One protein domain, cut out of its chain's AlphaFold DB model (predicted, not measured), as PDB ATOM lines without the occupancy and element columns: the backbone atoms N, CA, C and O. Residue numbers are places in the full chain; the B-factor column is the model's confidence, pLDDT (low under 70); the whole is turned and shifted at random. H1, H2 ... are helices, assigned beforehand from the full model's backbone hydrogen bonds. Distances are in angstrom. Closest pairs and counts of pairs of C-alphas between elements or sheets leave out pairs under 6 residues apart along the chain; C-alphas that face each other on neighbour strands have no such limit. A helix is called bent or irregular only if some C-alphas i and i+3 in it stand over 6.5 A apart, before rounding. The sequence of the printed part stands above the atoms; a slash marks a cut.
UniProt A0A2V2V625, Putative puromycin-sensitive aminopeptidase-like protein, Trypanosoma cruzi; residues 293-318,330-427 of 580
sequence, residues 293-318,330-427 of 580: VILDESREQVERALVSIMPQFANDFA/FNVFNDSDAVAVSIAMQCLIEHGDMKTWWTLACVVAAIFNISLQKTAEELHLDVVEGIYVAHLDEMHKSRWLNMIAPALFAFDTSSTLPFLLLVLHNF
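AT A GLANCE: This is residues 293 to 318 and 330 to 427 of the 580 residues of the protein "Putative puromycin-sensitive aminopeptidase-like protein" of Trypanosoma cruzi (UniProt A0A2V2V625). H4 runs through the middle of a compact helical body and packs on H3 and H6, which lie side by side; H1 crosses H3 at one end. H5 and H7 lie at the opposite end from H1, and the small H2 sits at the edge beyond H1. The printed part has 124 residues with seven named helices, H1 to H7 in order, and no named strand: all helix. The radius of gyration of the C-alphas is 13.7 A, and the rounded outline spans 35 by 33 by 29 A.

IN THESE COORDINATES: H1, residues 293 to 306, begins at C-alpha 293 (-44.063, -20.817, -23.183), spans 21.9 A and is irregular: C-alphas 293 and 296 are 7.5 A apart. H2 is 313 to 316, H3 335 to 350 (22.2 A), H4 354 to 368 (20.6 A) and H5 373 to 379. H6, 394 to 410 (24.2 A), has a kink of 37 degrees near residue 404 and is only just irregular: C-alphas 403 and 406 are 6.9 A apart. H7, 417 to 425, ends at C-alpha 425 (-44.954, -56.145, -25.422).

HOW THE PARTS SIT: H1 touches H3 at a steep tilt of 63 degrees, closest C-alphas Ser 298 and Ala 344, 4.3 A. H3 touches H6, by its residues 403 to 410 alone, at a shallow 31 degrees, the same way (Gln 346 and Ala 407, 4.3 A). H4 touches H3 with residues 356 to 357 alone (Ile 349 and Trp 357, 6.3 A), and H6 (Ile 367 and Lys 397, 6.5 A). With residues 364 to 368 alone it only just touches H7, with 3 pairs of C-alphas within 8 A (Ala 365 and Val 423, 7.6 A). H5 is near H4; H2 is close to but not clearly touching H1. Every O i to N i+4 pair is within hydrogen-bond range in H3, H4, H5 and H7, but 9 of 10 in H1 and 11 of 13 in H6; H2 is too short for one.

THE WHOLE: The C-alphas farthest apart, of Ala 318 and His 425, are 39.2 A apart. Residues 319 to 329 are not printed; C-alphas 318 and 330 are 18.1 A apart across the cut. The link from H5 to H6 is long, and pLDDT is under 70 at residues 312 to 318.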
ATOM      1  N   VAL A 293     -42.833 -21.625 -23.286       91.25
ATOM      2  CA  VAL A 293     -44.063 -20.817 -23.183       91.25
ATOM      3  C   VAL A 293     -45.292 -21.646 -22.801       91.25
ATOM      4  O   VAL A 293     -46.222 -21.114 -22.209       91.25
ATOM      5  N   ILE A 294     -45.307 -22.936 -23.141       93.56
ATOM      6  CA  ILE A 294     -46.457 -23.819 -22.898       93.56
ATOM      7  C   ILE A 294     -46.257 -24.729 -21.678       93.56
ATOM      8  O   ILE A 294     -47.086 -25.605 -21.436       93.56
ATOM      9  N   LEU A 295     -45.149 -24.576 -20.943       92.94
ATOM     10  CA  LEU A 295     -44.748 -25.520 -19.898       92.94
ATOM     11  C   LEU A 295     -45.691 -25.481 -18.690       92.94
ATOM     12  O   LEU A 295     -46.135 -26.533 -18.233       92.94
ATOM     13  N   ASP A 296     -46.028 -24.281 -18.217       90.56
ATOM     14  CA  ASP A 296     -46.896 -24.102 -17.049       90.56
ATOM     15  C   ASP A 296     -48.311 -24.617 -17.336       90.56
ATOM     16  O   ASP A 296     -48.834 -25.449 -16.597       90.56
ATOM     17  N   GLU A 297     -48.881 -24.237 -18.486       91.62
ATOM     18  CA  GLU A 297     -50.196 -24.728 -18.910       91.62
ATOM     19  C   GLU A 297     -50.179 -26.253 -19.120       91.62
ATOM     20  O   GLU A 297     -51.141 -26.940 -18.780       91.62
ATOM     21  N   SER A 298     -49.071 -26.822 -19.613       94.75
ATOM     22  CA  SER A 298     -48.925 -28.280 -19.732       94.75
ATOM     23  C   SER A 298     -48.953 -28.968 -18.366       94.75
ATOM     24  O   SER A 298     -49.612 -29.997 -18.214       94.75
ATOM     25  N   ARG A 299     -48.279 -28.407 -17.356       93.56
ATOM     26  CA  ARG A 299     -48.293 -28.953 -15.992       93.56
ATOM     27  C   ARG A 299     -49.710 -28.986 -15.429       93.56
ATOM     28  O   ARG A 299     -50.159 -30.049 -15.003       93.56
ATOM     29  N   GLU A 300     -50.440 -27.880 -15.552       89.31
ATOM     30  CA  GLU A 300     -51.840 -27.794 -15.124       89.31
ATOM     31  C   GLU A 300     -52.727 -28.839 -15.820       89.31
ATOM     32  O   GLU A 300     -53.560 -29.480 -15.177       89.31
ATOM     33  N   GLN A 301     -52.547 -29.060 -17.129       91.12
ATOM     34  CA  GLN A 301     -53.322 -30.060 -17.874       91.12
ATOM     35  C   GLN A 301     -53.051 -31.494 -17.405       91.12
ATOM     36  O   GLN A 301     -53.990 -32.288 -17.291       91.12
ATOM     37  N   VAL A 302     -51.790 -31.840 -17.134       93.12
ATOM     38  CA  VAL A 302     -51.420 -33.182 -16.661       93.12
ATOM     39  C   VAL A 302     -51.932 -33.420 -15.248       93.12
ATOM     40  O   VAL A 302     -52.537 -34.460 -14.990       93.12
ATOM     41  N   GLU A 303     -51.760 -32.452 -14.352       88.38
ATOM     42  CA  GLU A 303     -52.264 -32.531 -12.980       88.38
ATOM     43  C   GLU A 303     -53.794 -32.667 -12.961       88.38
ATOM     44  O   GLU A 303     -54.324 -33.565 -12.302       88.38
ATOM     45  N   ARG A 304     -54.506 -31.865 -13.769       87.00
ATOM     46  CA  ARG A 304     -55.966 -31.952 -13.952       87.00
ATOM     47  C   ARG A 304     -56.418 -33.355 -14.363       87.00
ATOM     48  O   ARG A 304     -57.441 -33.833 -13.874       87.00
ATOM     49  N   ALA A 305     -55.683 -34.012 -15.258       90.69
ATOM     50  CA  ALA A 305     -56.005 -35.365 -15.696       90.69
ATOM     51  C   ALA A 305     -55.697 -36.412 -14.616       90.69
ATOM     52  O   ALA A 305     -56.522 -37.285 -14.355       90.69
ATOM     53  N   LEU A 306     -54.535 -36.334 -13.959       89.81
ATOM     54  CA  LEU A 306     -54.115 -37.325 -12.962       89.81
ATOM     55  C   LEU A 306     -55.046 -37.378 -11.743       89.81
ATOM     56  O   LEU A 306     -55.291 -38.469 -11.227       89.81
ATOM     57  N   VAL A 307     -55.649 -36.253 -11.338       86.62
ATOM     58  CA  VAL A 307     -56.647 -36.213 -10.249       86.62
ATOM     59  C   VAL A 307     -57.799 -37.200 -10.474       86.62
ATOM     60  O   VAL A 307     -58.306 -37.766  -9.506       86.62
ATOM     61  N   SER A 308     -58.194 -37.476 -11.723       84.31
ATOM     62  CA  SER A 308     -59.321 -38.379 -11.989       84.31
ATOM     63  C   SER A 308     -59.020 -39.857 -11.708       84.31
ATOM     64  O   SER A 308     -59.948 -40.652 -11.616       84.31
ATOM     65  N   ILE A 309     -57.745 -40.247 -11.609       85.75
ATOM     66  CA  ILE A 309     -57.309 -41.630 -11.328       85.75
ATOM     67  C   ILE A 309     -56.450 -41.744 -10.059       85.75
ATOM     68  O   ILE A 309     -56.167 -42.851  -9.597       85.75
ATOM     69  N   MET A 310     -56.057 -40.606  -9.484       83.50
ATOM     70  CA  MET A 310     -55.244 -40.497  -8.277       83.50
ATOM     71  C   MET A 310     -55.772 -39.360  -7.382       83.50
ATOM     72  O   MET A 310     -55.188 -38.275  -7.344       83.50
ATOM     73  N   PRO A 311     -56.864 -39.585  -6.626       71.38
ATOM     74  CA  PRO A 311     -57.532 -38.534  -5.849       71.38
ATOM     75  C   PRO A 311     -56.639 -37.848  -4.808       71.38
ATOM     76  O   PRO A 311     -56.879 -36.701  -4.455       71.38
ATOM     77  N   GLN A 312     -55.585 -38.521  -4.339       66.62
ATOM     78  CA  GLN A 312     -54.600 -37.960  -3.409       66.62
ATOM     79  C   GLN A 312     -53.867 -36.729  -3.956       66.62
ATOM     80  O   GLN A 312     -53.472 -35.876  -3.166       66.62
ATOM     81  N   PHE A 313     -53.754 -36.592  -5.286       62.47
ATOM     82  CA  PHE A 313     -53.211 -35.378  -5.887       62.47
ATOM     83  C   PHE A 313     -54.058 -34.165  -5.517       62.47
ATOM     84  O   PHE A 313     -53.470 -33.128  -5.269       62.47
ATOM     85  N   ALA A 314     -55.382 -34.295  -5.353       58.25
ATOM     86  CA  ALA A 314     -56.290 -33.194  -5.014       58.25
ATOM     87  C   ALA A 314     -55.986 -32.499  -3.669       58.25
ATOM     88  O   ALA A 314     -56.408 -31.362  -3.475       58.25
ATOM     89  N   ASN A 315     -55.255 -33.141  -2.747       48.50
ATOM     90  CA  ASN A 315     -54.898 -32.533  -1.461       48.50
ATOM     91  C   ASN A 315     -53.693 -31.582  -1.565       48.50
ATOM     92  O   ASN A 315     -53.655 -30.585  -0.844       48.50
ATOM     93  N   ASP A 316     -52.768 -31.816  -2.504       49.66
ATOM     94  CA  ASP A 316     -51.670 -30.881  -2.793       49.66
ATOM     95  C   ASP A 316     -52.194 -29.597  -3.485       49.66
ATOM     96  O   ASP A 316     -51.639 -28.513  -3.288       49.66
ATOM     97  N   PHE A 317     -53.336 -29.673  -4.194       47.31
ATOM     98  CA  PHE A 317     -53.998 -28.530  -4.859       47.31
ATOM     99  C   PHE A 317     -54.473 -27.437  -3.892       47.31
ATOM    100  O   PHE A 317     -54.614 -26.288  -4.301       47.31
ATOM    101  N   ALA A 318     -54.730 -27.754  -2.618       44.44
ATOM    102  CA  ALA A 318     -55.253 -26.780  -1.656       44.44
ATOM    103  C   ALA A 318     -54.191 -25.787  -1.139       44.44
ATOM    104  O   ALA A 318     -54.539 -24.823  -0.458       44.44
ATOM    105  N   PHE A 330     -61.872 -32.881 -16.216       86.75
ATOM    106  CA  PHE A 330     -61.273 -33.637 -17.315       86.75
ATOM    107  C   PHE A 330     -62.168 -34.815 -17.723       86.75
ATOM    108  O   PHE A 330     -62.648 -35.564 -16.870       86.75
ATOM    109  N   ASN A 331     -62.350 -35.007 -19.033       88.12
ATOM    110  CA  ASN A 331     -63.072 -36.144 -19.588       88.12
ATOM    111  C   ASN A 331     -62.208 -36.897 -20.608       88.12
ATOM    112  O   ASN A 331     -62.006 -36.433 -21.728       88.12
ATOM    113  N   VAL A 332     -61.780 -38.111 -20.257       89.75
ATOM    114  CA  VAL A 332     -60.950 -38.973 -21.120       89.75
ATOM    115  C   VAL A 332     -61.630 -39.369 -22.445       89.75
ATOM    116  O   VAL A 332     -60.955 -39.751 -23.403       89.75
ATOM    117  N   PHE A 333     -62.963 -39.280 -22.530       89.62
ATOM    118  CA  PHE A 333     -63.724 -39.548 -23.757       89.62
ATOM    119  C   PHE A 333     -63.888 -38.336 -24.664       89.62
ATOM    120  O   PHE A 333     -64.307 -38.491 -25.810       89.62
ATOM    121  N   ASN A 334     -63.578 -37.140 -24.171       90.19
ATOM    122  CA  ASN A 334     -63.511 -35.967 -25.019       90.19
ATOM    123  C   ASN A 334     -62.173 -35.996 -25.768       90.19
ATOM    124  O   ASN A 334     -61.112 -35.832 -25.170       90.19
ATOM    125  N   ASP A 335     -62.223 -36.195 -27.087       89.44
ATOM    126  CA  ASP A 335     -61.021 -36.288 -27.922       89.44
ATOM    127  C   ASP A 335     -60.137 -35.029 -27.821       89.44
ATOM    128  O   ASP A 335     -58.914 -35.136 -27.846       89.44
ATOM    129  N   SER A 336     -60.732 -33.843 -27.646       87.56
ATOM    130  CA  SER A 336     -59.994 -32.582 -27.466       87.56
ATOM    131  C   SER A 336     -59.232 -32.558 -26.139       87.56
ATOM    132  O   SER A 336     -58.067 -32.163 -26.117       87.56
ATOM    133  N   ASP A 337     -59.856 -33.022 -25.048       89.50
ATOM    134  CA  ASP A 337     -59.205 -33.124 -23.734       89.50
ATOM    135  C   ASP A 337     -58.101 -34.186 -23.747       89.50
ATOM    136  O   ASP A 337     -56.988 -33.927 -23.294       89.50
ATOM    137  N   ALA A 338     -58.375 -35.366 -24.310       92.88
ATOM    138  CA  ALA A 338     -57.401 -36.450 -24.381       92.88
ATOM    139  C   ALA A 338     -56.167 -36.063 -25.215       92.88
ATOM    140  O   ALA A 338     -55.035 -36.339 -24.816       92.88
ATOM    141  N   VAL A 339     -56.360 -35.388 -26.354       94.06
ATOM    142  CA  VAL A 339     -55.249 -34.895 -27.184       94.06
ATOM    143  C   VAL A 339     -54.482 -33.782 -26.469       94.06
ATOM    144  O   VAL A 339     -53.253 -33.829 -26.446       94.06
ATOM    145  N   ALA A 340     -55.175 -32.821 -25.848       93.62
ATOM    146  CA  ALA A 340     -54.549 -31.750 -25.070       93.62
ATOM    147  C   ALA A 340     -53.638 -32.307 -23.969       93.62
ATOM    148  O   ALA A 340     -52.468 -31.939 -23.884       93.62
ATOM    149  N   VAL A 341     -54.152 -33.246 -23.176       95.62
ATOM    150  CA  VAL A 341     -53.401 -33.876 -22.089       95.62
ATOM    151  C   VAL A 341     -52.255 -34.735 -22.627       95.62
ATOM    152  O   VAL A 341     -51.159 -34.673 -22.081       95.62
ATOM    153  N   SER A 342     -52.448 -35.478 -23.723       97.25
ATOM    154  CA  SER A 342     -51.358 -36.242 -24.353       97.25
ATOM    155  C   SER A 342     -50.198 -35.335 -24.787       97.25
ATOM    156  O   SER A 342     -49.034 -35.649 -24.531       97.25
ATOM    157  N   ILE A 343     -50.507 -34.176 -25.382       97.38
ATOM    158  CA  ILE A 343     -49.513 -33.166 -25.770       97.38
ATOM    159  C   ILE A 343     -48.829 -32.566 -24.540       97.38
ATOM    160  O   ILE A 343     -47.611 -32.401 -24.540       97.38
ATOM    161  N   ALA A 344     -49.587 -32.256 -23.491       97.31
ATOM    162  CA  ALA A 344     -49.054 -31.705 -22.253       97.31
ATOM    163  C   ALA A 344     -48.101 -32.685 -21.547       97.31
ATOM    164  O   ALA A 344     -46.991 -32.308 -21.171       97.31
ATOM    165  N   MET A 345     -48.482 -33.966 -21.450       97.75
ATOM    166  CA  MET A 345     -47.608 -35.038 -20.961       97.75
ATOM    167  C   MET A 345     -46.329 -35.091 -21.789       97.75
ATOM    168  O   MET A 345     -45.235 -35.067 -21.236       97.75
ATOM    169  N   GLN A 346     -46.459 -35.099 -23.117       95.88
ATOM    170  CA  GLN A 346     -45.318 -35.096 -24.022       95.88
ATOM    171  C   GLN A 346     -44.407 -33.882 -23.780       95.88
ATOM    172  O   GLN A 346     -43.201 -34.060 -23.689       95.88
ATOM    173  N   CYS A 347     -44.958 -32.677 -23.606       96.62
ATOM    174  CA  CYS A 347     -44.187 -31.471 -23.310       96.62
ATOM    175  C   CYS A 347     -43.324 -31.632 -22.053       96.62
ATOM    176  O   CYS A 347     -42.123 -31.377 -22.109       96.62
ATOM    177  N   LEU A 348     -43.901 -32.104 -20.944       96.69
ATOM    178  CA  LEU A 348     -43.159 -32.307 -19.694       96.69
ATOM    179  C   LEU A 348     -42.028 -33.335 -19.858       96.69
ATOM    180  O   LEU A 348     -40.925 -33.128 -19.352       96.69
ATOM    181  N   ILE A 349     -42.277 -34.416 -20.603       95.44
ATOM    182  CA  ILE A 349     -41.273 -35.460 -20.834       95.44
ATOM    183  C   ILE A 349     -40.124 -34.972 -21.719       95.44
ATOM    184  O   ILE A 349     -38.969 -35.273 -21.423       95.44
ATOM    185  N   GLU A 350     -40.406 -34.202 -22.770       92.06
ATOM    186  CA  GLU A 350     -39.366 -33.650 -23.656       92.06
ATOM    187  C   GLU A 350     -38.477 -32.618 -22.917       92.06
ATOM    188  O   GLU A 350     -37.298 -32.464 -23.241       92.06
ATOM    189  N   HIS A 351     -38.992 -31.999 -21.843       93.25
ATOM    190  CA  HIS A 351     -38.217 -31.176 -20.899       93.25
ATOM    191  C   HIS A 351     -37.487 -31.986 -19.810       93.25
ATOM    192  O   HIS A 351     -36.848 -31.405 -18.932       93.25
ATOM    193  N   GLY A 352     -37.559 -33.319 -19.844       92.38
ATOM    194  CA  GLY A 352     -36.842 -34.188 -18.915       92.38
ATOM    195  C   GLY A 352     -37.493 -34.348 -17.537       92.38
ATOM    196  O   GLY A 352     -36.798 -34.713 -16.589       92.38
ATOM    197  N   ASP A 353     -38.798 -34.088 -17.390       94.25
ATOM    198  CA  ASP A 353     -39.510 -34.255 -16.115       94.25
ATOM    199  C   ASP A 353     -39.661 -35.745 -15.743       94.25
ATOM    200  O   ASP A 353     -40.662 -36.406 -16.037       94.25
ATOM    201  N   MET A 354     -38.637 -36.278 -15.069       92.56
ATOM    202  CA  MET A 354     -38.577 -37.672 -14.621       92.56
ATOM    203  C   MET A 354     -39.665 -38.012 -13.595       92.56
ATOM    204  O   MET A 354     -40.157 -39.140 -13.573       92.56
ATOM    205  N   LYS A 355     -40.076 -37.052 -12.754       91.81
ATOM    206  CA  LYS A 355     -41.134 -37.269 -11.756       91.81
ATOM    207  C   LYS A 355     -42.464 -37.531 -12.456       91.81
ATOM    208  O   LYS A 355     -43.160 -38.501 -12.137       91.81
ATOM    209  N   THR A 356     -42.793 -36.694 -13.438       93.56
ATOM    210  CA  THR A 356     -43.972 -36.893 -14.280       93.56
ATOM    211  C   THR A 356     -43.855 -38.208 -15.047       93.56
ATOM    212  O   THR A 356     -44.781 -39.016 -14.996       93.56
ATOM    213  N   TRP A 357     -42.707 -38.486 -15.677       95.81
ATOM    214  CA  TRP A 357     -42.484 -39.745 -16.397       95.81
ATOM    215  C   TRP A 357     -42.751 -40.977 -15.527       95.81
ATOM    216  O   TRP A 357     -43.503 -41.864 -15.929       95.81
ATOM    217  N   TRP A 358     -42.183 -41.016 -14.320       95.00
ATOM    218  CA  TRP A 358     -42.339 -42.139 -13.399       95.00
ATOM    219  C   TRP A 358     -43.783 -42.309 -12.926       95.00
ATOM    220  O   TRP A 358     -44.285 -43.430 -12.858       95.00
ATOM    221  N   THR A 359     -44.487 -41.204 -12.677       94.50
ATOM    222  CA  THR A 359     -45.913 -41.235 -12.321       94.50
ATOM    223  C   THR A 359     -46.735 -41.872 -13.444       94.50
ATOM    224  O   THR A 359     -47.522 -42.789 -13.207       94.50
ATOM    225  N   LEU A 360     -46.499 -41.455 -14.691       95.94
ATOM    226  CA  LEU A 360     -47.149 -42.025 -15.872       95.94
ATOM    227  C   LEU A 360     -46.779 -43.503 -16.085       95.94
ATOM    228  O   LEU A 360     -47.644 -44.312 -16.426       95.94
ATOM    229  N   ALA A 361     -45.519 -43.875 -15.844       96.25
ATOM    230  CA  ALA A 361     -45.049 -45.258 -15.887       96.25
ATOM    231  C   ALA A 361     -45.789 -46.139 -14.871       96.25
ATOM    232  O   ALA A 361     -46.231 -47.235 -15.220       96.25
ATOM    233  N   CYS A 362     -45.997 -45.645 -13.646       94.88
ATOM    234  CA  CYS A 362     -46.752 -46.357 -12.619       94.88
ATOM    235  C   CYS A 362     -48.219 -46.564 -13.026       94.88
ATOM    236  O   CYS A 362     -48.753 -47.658 -12.845       94.88
ATOM    237  N   VAL A 363     -48.857 -45.560 -13.644       95.06
ATOM    238  CA  VAL A 363     -50.232 -45.684 -14.167       95.06
ATOM    239  C   VAL A 363     -50.312 -46.758 -15.254       95.06
ATOM    240  O   VAL A 363     -51.179 -47.630 -15.204       95.06
ATOM    241  N   VAL A 364     -49.388 -46.742 -16.219       96.44
ATOM    242  CA  VAL A 364     -49.338 -47.745 -17.295       96.44
ATOM    243  C   VAL A 364     -49.088 -49.147 -16.738       96.44
ATOM    244  O   VAL A 364     -49.743 -50.100 -17.159       96.44
ATOM    245  N   ALA A 365     -48.187 -49.279 -15.764       95.06
ATOM    246  CA  ALA A 365     -47.913 -50.552 -15.115       95.06
ATOM    247  C   ALA A 365     -49.125 -51.084 -14.341       95.06
ATOM    248  O   ALA A 365     -49.414 -52.273 -14.432       95.06
ATOM    249  N   ALA A 366     -49.881 -50.218 -13.662       93.56
ATOM    250  CA  ALA A 366     -51.119 -50.605 -12.992       93.56
ATOM    251  C   ALA A 366     -52.189 -51.086 -13.989       93.56
ATOM    252  O   ALA A 366     -52.875 -52.073 -13.726       93.56
ATOM    253  N   ILE A 367     -52.311 -50.439 -15.156       95.06
ATOM    254  CA  ILE A 367     -53.261 -50.846 -16.206       95.06
ATOM    255  C   ILE A 367     -52.888 -52.211 -16.808       95.06
ATOM    256  O   ILE A 367     -53.767 -53.052 -16.993       95.06
ATOM    257  N   PHE A 368     -51.605 -52.443 -17.102       93.81
ATOM    258  CA  PHE A 368     -51.120 -53.709 -17.671       93.81
ATOM    259  C   PHE A 368     -50.796 -54.790 -16.629       93.81
ATOM    260  O   PHE A 368     -50.421 -55.898 -17.007       93.81
ATOM    261  N   ASN A 369     -50.942 -54.496 -15.333       91.38
ATOM    262  CA  ASN A 369     -50.537 -55.370 -14.229       91.38
ATOM    263  C   ASN A 369     -49.055 -55.805 -14.310       91.38
ATOM    264  O   ASN A 369     -48.707 -56.974 -14.138       91.38
ATOM    265  N   ILE A 370     -48.172 -54.851 -14.610       93.75
ATOM    266  CA  ILE A 370     -46.720 -55.035 -14.675       93.75
ATOM    267  C   ILE A 370     -46.111 -54.800 -13.287       93.75
ATOM    268  O   ILE A 370     -46.369 -53.775 -12.659       93.75
ATOM    269  N   SER A 371     -45.247 -55.710 -12.826       90.62
ATOM    270  CA  SER A 371     -44.473 -55.490 -11.597       90.62
ATOM    271  C   SER A 371     -43.438 -54.381 -11.790       90.62
ATOM    272  O   SER A 371     -42.617 -54.439 -12.707       90.62
ATOM    273  N   LEU A 372     -43.461 -53.389 -10.897       90.44
ATOM    274  CA  LEU A 372     -42.546 -52.246 -10.908       90.44
ATOM    275  C   LEU A 372     -41.286 -52.453 -10.068       90.44
ATOM    276  O   LEU A 372     -40.384 -51.633 -10.174       90.44
ATOM    277  N   GLN A 373     -41.197 -53.520  -9.263       88.12
ATOM    278  CA  GLN A 373     -40.134 -53.687  -8.264       88.12
ATOM    279  C   GLN A 373     -38.731 -53.522  -8.868       88.12
ATOM    280  O   GLN A 373     -37.954 -52.689  -8.417       88.12
ATOM    281  N   LYS A 374     -38.440 -54.262  -9.941       87.31
ATOM    282  CA  LYS A 374     -37.137 -54.208 -10.612       87.31
ATOM    283  C   LYS A 374     -36.841 -52.819 -11.191       87.31
ATOM    284  O   LYS A 374     -35.736 -52.315 -11.041       87.31
ATOM    285  N   THR A 375     -37.825 -52.196 -11.839       89.44
ATOM    286  CA  THR A 375     -37.668 -50.861 -12.435       89.44
ATOM    287  C   THR A 375     -37.462 -49.787 -11.363       89.44
ATOM    288  O   THR A 375     -36.644 -48.893 -11.538       89.44
ATOM    289  N   ALA A 376     -38.185 -49.882 -10.246       90.75
ATOM    290  CA  ALA A 376     -38.070 -48.991  -9.096       90.75
ATOM    291  C   ALA A 376     -36.681 -49.093  -8.441       90.75
ATOM    292  O   ALA A 376     -36.043 -48.072  -8.186       90.75
ATOM    293  N   GLU A 377     -36.177 -50.319  -8.255       88.69
ATOM    294  CA  GLU A 377     -34.823 -50.589  -7.759       88.69
ATOM    295  C   GLU A 377     -33.743 -50.013  -8.695       88.69
ATOM    296  O   GLU A 377     -32.826 -49.341  -8.224       88.69
ATOM    297  N   GLU A 378     -33.870 -50.223 -10.012       87.50
ATOM    298  CA  GLU A 378     -32.930 -49.716 -11.028       87.50
ATOM    299  C   GLU A 378     -32.920 -48.181 -11.131       87.50
ATOM    300  O   GLU A 378     -31.881 -47.591 -11.431       87.50
ATOM    301  N   LEU A 379     -34.062 -47.528 -10.894       88.75
ATOM    302  CA  LEU A 379     -34.200 -46.071 -10.966       88.75
ATOM    303  C   LEU A 379     -33.999 -45.363  -9.621       88.75
ATOM    304  O   LEU A 379     -33.938 -44.135  -9.605       88.75
ATOM    305  N   HIS A 380     -33.887 -46.109  -8.517       89.69
ATOM    306  CA  HIS A 380     -33.880 -45.576  -7.151       89.69
ATOM    307  C   HIS A 380     -35.104 -44.691  -6.849       89.69
ATOM    308  O   HIS A 380     -34.974 -43.599  -6.295       89.69
ATOM    309  N   LEU A 381     -36.293 -45.158  -7.241       90.00
ATOM    310  CA  LEU A 381     -37.562 -44.453  -7.050       90.00
ATOM    311  C   LEU A 381     -38.553 -45.313  -6.271       90.00
ATOM    312  O   LEU A 381     -38.650 -46.515  -6.501       90.00
ATOM    313  N   ASP A 382     -39.346 -44.679  -5.412       88.88
ATOM    314  CA  ASP A 382     -40.454 -45.345  -4.733       88.88
ATOM    315  C   ASP A 382     -41.643 -45.535  -5.681       88.88
ATOM    316  O   ASP A 382     -41.928 -44.695  -6.544       88.88
ATOM    317  N   VAL A 383     -42.357 -46.650  -5.526       86.12
ATOM    318  CA  VAL A 383     -43.578 -46.907  -6.295       86.12
ATOM    319  C   VAL A 383     -44.653 -45.920  -5.859       86.12
ATOM    320  O   VAL A 383     -44.922 -45.753  -4.673       86.12
ATOM    321  N   VAL A 384     -45.295 -45.281  -6.834       83.94
ATOM    322  CA  VAL A 384     -46.362 -44.323  -6.556       83.94
ATOM    323  C   VAL A 384     -47.612 -45.070  -6.082       83.94
ATOM    324  O   VAL A 384     -48.241 -45.802  -6.848       83.94
ATOM    325  N   GLU A 385     -47.964 -44.895  -4.810       80.50
ATOM    326  CA  GLU A 385     -49.152 -45.499  -4.200       80.50
ATOM    327  C   GLU A 385     -50.452 -44.815  -4.663       80.50
ATOM    328  O   GLU A 385     -50.425 -43.759  -5.294       80.50
ATOM    329  N   GLY A 386     -51.614 -45.414  -4.377       76.69
ATOM    330  CA  GLY A 386     -52.922 -44.764  -4.571       76.69
ATOM    331  C   GLY A 386     -53.409 -44.610  -6.019       76.69
ATOM    332  O   GLY A 386     -54.333 -43.838  -6.283       76.69
ATOM    333  N   ILE A 387     -52.829 -45.356  -6.962       84.62
ATOM    334  CA  ILE A 387     -53.310 -45.430  -8.349       84.62
ATOM    335  C   ILE A 387     -54.572 -46.299  -8.407       84.62
ATOM    336  O   ILE A 387     -54.515 -47.520  -8.252       84.62
ATOM    337  N   TYR A 388     -55.725 -45.681  -8.660       82.38
ATOM    338  CA  TYR A 388     -57.010 -46.372  -8.664       82.38
ATOM    339  C   TYR A 388     -57.483 -46.659 -10.094       82.38
ATOM    340  O   TYR A 388     -58.246 -45.897 -10.674       82.38
ATOM    341  N   VAL A 389     -57.057 -47.788 -10.670       85.56
ATOM    342  CA  VAL A 389     -57.443 -48.207 -12.042       85.56
ATOM    343  C   VAL A 389     -58.419 -49.387 -12.085       85.56
ATOM    344  O   VAL A 389     -58.910 -49.742 -13.152       85.56
ATOM    345  N   ALA A 390     -58.734 -49.991 -10.936       82.69
ATOM    346  CA  ALA A 390     -59.571 -51.194 -10.856       82.69
ATOM    347  C   ALA A 390     -61.025 -50.974 -11.317       82.69
ATOM    348  O   ALA A 390     -61.674 -51.910 -11.772       82.69
ATOM    349  N   HIS A 391     -61.528 -49.742 -11.204       82.56
ATOM    350  CA  HIS A 391     -62.885 -49.358 -11.602       82.56
ATOM    351  C   HIS A 391     -63.016 -49.020 -13.095       82.56
ATOM    352  O   HIS A 391     -64.131 -48.868 -13.589       82.56
ATOM    353  N   LEU A 392     -61.893 -48.864 -13.806       88.31
ATOM    354  CA  LEU A 392     -61.886 -48.513 -15.220       88.31
ATOM    355  C   LEU A 392     -62.205 -49.753 -16.057       88.31
ATOM    356  O   LEU A 392     -61.576 -50.802 -15.890       88.31
ATOM    357  N   ASP A 393     -63.141 -49.628 -16.993       91.19
ATOM    358  CA  ASP A 393     -63.350 -50.664 -18.003       91.19
ATOM    359  C   ASP A 393     -62.199 -50.691 -19.032       91.19
ATOM    360  O   ASP A 393     -61.314 -49.829 -19.064       91.19
ATOM    361  N   GLU A 394     -62.207 -51.695 -19.908       91.44
ATOM    362  CA  GLU A 394     -61.168 -51.864 -20.931       91.44
ATOM    363  C   GLU A 394     -61.110 -50.706 -21.942       91.44
ATOM    364  O   GLU A 394     -60.040 -50.393 -22.472       91.44
ATOM    365  N   MET A 395     -62.231 -50.024 -22.196       92.62
ATOM    366  CA  MET A 395     -62.260 -48.864 -23.085       92.62
ATOM    367  C   MET A 395     -61.562 -47.663 -22.438       92.62
ATOM    368  O   MET A 395     -60.730 -47.023 -23.083       92.62
ATOM    369  N   HIS A 396     -61.847 -47.391 -21.163       91.88
ATOM    370  CA  HIS A 396     -61.193 -46.346 -20.382       91.88
ATOM    371  C   HIS A 396     -59.692 -46.609 -20.271       91.88
ATOM    372  O   HIS A 396     -58.892 -45.714 -20.548       91.88
ATOM    373  N   LYS A 397     -59.296 -47.843 -19.930       93.38
ATOM    374  CA  LYS A 397     -57.885 -48.251 -19.886       93.38
ATOM    375  C   LYS A 397     -57.195 -48.010 -21.226       93.38
ATOM    376  O   LYS A 397     -56.143 -47.382 -21.267       93.38
ATOM    377  N   SER A 398     -57.808 -48.435 -22.332       93.88
ATOM    378  CA  SER A 398     -57.273 -48.215 -23.681       93.88
ATOM    379  C   SER A 398     -57.111 -46.727 -24.014       93.88
ATOM    380  O   SER A 398     -56.093 -46.325 -24.585       93.88
ATOM    381  N   ARG A 399     -58.068 -45.873 -23.631       94.25
ATOM    382  CA  ARG A 399     -57.971 -44.416 -23.821       94.25
ATOM    383  C   ARG A 399     -56.805 -43.812 -23.030       94.25
ATOM    384  O   ARG A 399     -56.009 -43.080 -23.615       94.25
ATOM    385  N   TRP A 400     -56.650 -44.182 -21.760       95.31
ATOM    386  CA  TRP A 400     -55.518 -43.766 -20.925       95.31
ATOM    387  C   TRP A 400     -54.171 -44.214 -21.492       95.31
ATOM    388  O   TRP A 400     -53.252 -43.406 -21.610       95.31
ATOM    389  N   LEU A 401     -54.065 -45.476 -21.912       95.81
ATOM    390  CA  LEU A 401     -52.853 -46.012 -22.529       95.81
ATOM    391  C   LEU A 401     -52.475 -45.239 -23.793       95.81
ATOM    392  O   LEU A 401     -51.322 -44.851 -23.948       95.81
ATOM    393  N   ASN A 402     -53.435 -44.968 -24.682       94.62
ATOM    394  CA  ASN A 402     -53.176 -44.220 -25.913       94.62
ATOM    395  C   ASN A 402     -52.799 -42.751 -25.660       94.62
ATOM    396  O   ASN A 402     -52.065 -42.179 -26.463       94.62
ATOM    397  N   MET A 403     -53.278 -42.159 -24.564       95.75
ATOM    398  CA  MET A 403     -52.943 -40.795 -24.149       95.75
ATOM    399  C   MET A 403     -51.535 -40.702 -23.544       95.75
ATOM    400  O   MET A 403     -50.787 -39.789 -23.892       95.75
ATOM    401  N   ILE A 404     -51.160 -41.662 -22.689       97.50
ATOM    402  CA  ILE A 404     -49.878 -41.677 -21.965       97.50
ATOM    403  C   ILE A 404     -48.723 -42.201 -22.829       97.50
ATOM    404  O   ILE A 404     -47.611 -41.674 -22.771       97.50
ATOM    405  N   ALA A 405     -48.959 -43.248 -23.625       97.25
ATOM    406  CA  ALA A 405     -47.903 -43.973 -24.332       97.25
ATOM    407  C   ALA A 405     -46.987 -43.089 -25.204       97.25
ATOM    408  O   ALA A 405     -45.777 -43.315 -25.162       97.25
ATOM    409  N   PRO A 406     -47.476 -42.073 -25.951       97.00
ATOM    410  CA  PRO A 406     -46.598 -41.179 -26.704       97.00
ATOM    411  C   PRO A 406     -45.573 -40.453 -25.824       97.00
ATOM    412  O   PRO A 406     -44.411 -40.348 -26.202       97.00
ATOM    413  N   ALA A 407     -45.975 -39.980 -24.645       97.06
ATOM    414  CA  ALA A 407     -45.059 -39.338 -23.709       97.06
ATOM    415  C   ALA A 407     -44.085 -40.367 -23.116       97.06
ATOM    416  O   ALA A 407     -42.877 -40.159 -23.133       97.06
ATOM    417  N   LEU A 408     -44.594 -41.523 -22.678       97.00
ATOM    418  CA  LEU A 408     -43.777 -42.569 -22.064       97.00
ATOM    419  C   LEU A 408     -42.662 -43.066 -22.999       97.00
ATOM    420  O   LEU A 408     -41.503 -43.134 -22.589       97.00
ATOM    421  N   PHE A 409     -43.005 -43.387 -24.251       97.19
ATOM    422  CA  PHE A 409     -42.061 -43.930 -25.227       97.19
ATOM    423  C   PHE A 409     -41.060 -42.903 -25.751       97.19
ATOM    424  O   PHE A 409     -39.997 -43.317 -26.202       97.19
ATOM    425  N   ALA A 410     -41.356 -41.602 -25.683       93.50
ATOM    426  CA  ALA A 410     -40.443 -40.555 -26.141       93.50
ATOM    427  C   ALA A 410     -39.226 -40.357 -25.220       93.50
ATOM    428  O   ALA A 410     -38.211 -39.831 -25.668       93.50
ATOM    429  N   PHE A 411     -39.302 -40.789 -23.958       93.31
ATOM    430  CA  PHE A 411     -38.244 -40.567 -22.973       93.31
ATOM    431  C   PHE A 411     -37.006 -41.436 -23.242       93.31
ATOM    432  O   PHE A 411     -36.982 -42.637 -22.954       93.31
ATOM    433  N   ASP A 412     -35.967 -40.821 -23.805       89.38
ATOM    434  CA  ASP A 412     -34.743 -41.495 -24.237       89.38
ATOM    435  C   ASP A 412     -33.683 -41.523 -23.122       89.38
ATOM    436  O   ASP A 412     -32.778 -40.691 -23.057       89.38
ATOM    437  N   THR A 413     -33.788 -42.508 -22.223       87.44
ATOM    438  CA  THR A 413     -32.746 -42.793 -21.224       87.44
ATOM    439  C   THR A 413     -32.428 -44.286 -21.178       87.44
ATOM    440  O   THR A 413     -33.279 -45.139 -21.428       87.44
ATOM    441  N   SER A 414     -31.174 -44.637 -20.880       85.81
ATOM    442  CA  SER A 414     -30.747 -46.043 -20.851       85.81
ATOM    443  C   SER A 414     -31.402 -46.845 -19.732       85.81
ATOM    444  O   SER A 414     -31.642 -48.035 -19.905       85.81
ATOM    445  N   SER A 415     -31.684 -46.205 -18.598       88.44
ATOM    446  CA  SER A 415     -32.261 -46.852 -17.421       88.44
ATOM    447  C   SER A 415     -33.738 -47.209 -17.597       88.44
ATOM    448  O   SER A 415     -34.214 -48.140 -16.962       88.44
ATOM    449  N   THR A 416     -34.472 -46.534 -18.486       91.06
ATOM    450  CA  THR A 416     -35.903 -46.807 -18.701       91.06
ATOM    451  C   THR A 416     -36.174 -47.835 -19.798       91.06
ATOM    452  O   THR A 416     -37.275 -48.386 -19.873       91.06
ATOM    453  N   LEU A 417     -35.179 -48.142 -20.633       92.62
ATOM    454  CA  LEU A 417     -35.315 -49.030 -21.789       92.62
ATOM    455  C   LEU A 417     -35.913 -50.417 -21.458       92.62
ATOM    456  O   LEU A 417     -36.829 -50.829 -22.178       92.62
ATOM    457  N   PRO A 418     -35.479 -51.142 -20.401       91.50
ATOM    458  CA  PRO A 418     -36.059 -52.448 -20.074       91.50
ATOM    459  C   PRO A 418     -37.564 -52.371 -19.800       91.50
ATOM    460  O   PRO A 418     -38.330 -53.219 -20.261       91.50
ATOM    461  N   PHE A 419     -37.998 -51.322 -19.099       94.31
ATOM    462  CA  PHE A 419     -39.405 -51.084 -18.802       94.31
ATOM    463  C   PHE A 419     -40.204 -50.723 -20.061       94.31
ATOM    464  O   PHE A 419     -41.280 -51.277 -20.280       94.31
ATOM    465  N   LEU A 420     -39.667 -49.863 -20.933       95.44
ATOM    466  CA  LEU A 420     -40.328 -49.501 -22.192       95.44
ATOM    467  C   LEU A 420     -40.567 -50.722 -23.094       95.44
ATOM    468  O   LEU A 420     -41.640 -50.849 -23.681       95.44
ATOM    469  N   LEU A 421     -39.610 -51.652 -23.171       92.81
ATOM    470  CA  LEU A 421     -39.783 -52.904 -23.919       92.81
ATOM    471  C   LEU A 421     -40.891 -53.787 -23.326       92.81
ATOM    472  O   LEU A 421     -41.667 -54.381 -24.077       92.81
ATOM    473  N   LEU A 422     -40.999 -53.843 -21.995       92.75
ATOM    474  CA  LEU A 422     -42.052 -54.588 -21.305       92.75
ATOM    475  C   LEU A 422     -43.438 -53.983 -21.554       92.75
ATOM    476  O   LEU A 422     -44.394 -54.706 -21.823       92.75
ATOM    477  N   VAL A 423     -43.545 -52.653 -21.535       95.06
ATOM    478  CA  VAL A 423     -44.784 -51.950 -21.889       95.06
ATOM    479  C   VAL A 423     -45.155 -52.220 -23.348       95.06
ATOM    480  O   VAL A 423     -46.295 -52.582 -23.629       95.06
ATOM    481  N   LEU A 424     -44.198 -52.111 -24.276       94.25
ATOM    482  CA  LEU A 424     -44.432 -52.328 -25.706       94.25
ATOM    483  C   LEU A 424     -44.935 -53.742 -26.025       94.25
ATOM    484  O   LEU A 424     -45.752 -53.898 -26.928       94.25
ATOM    485  N   HIS A 425     -44.503 -54.755 -25.265       91.81
ATOM    486  CA  HIS A 425     -44.954 -56.145 -25.422       91.81
ATOM    487  C   HIS A 425     -46.481 -56.300 -25.345       91.81
ATOM    488  O   HIS A 425     -47.057 -57.158 -26.012       91.81
ATOM    489  N   ASN A 426     -47.143 -55.417 -24.595       91.94
ATOM    490  CA  ASN A 426     -48.591 -55.425 -24.416       91.94
ATOM    491  C   ASN A 426     -49.360 -54.769 -25.581       91.94
ATOM    492  O   ASN A 426     -50.586 -54.882 -25.655       91.94
ATOM    493  N   PHE A 427     -48.674 -54.109 -26.521       91.38
ATOM    494  CA  PHE A 427     -49.295 -53.497 -27.697       91.38
ATOM    495  C   PHE A 427     -49.321 -54.469 -28.883       91.38
ATOM    496  O   PHE A 427     -48.292 -54.939 -29.364       91.38
TER     497      PHE A 427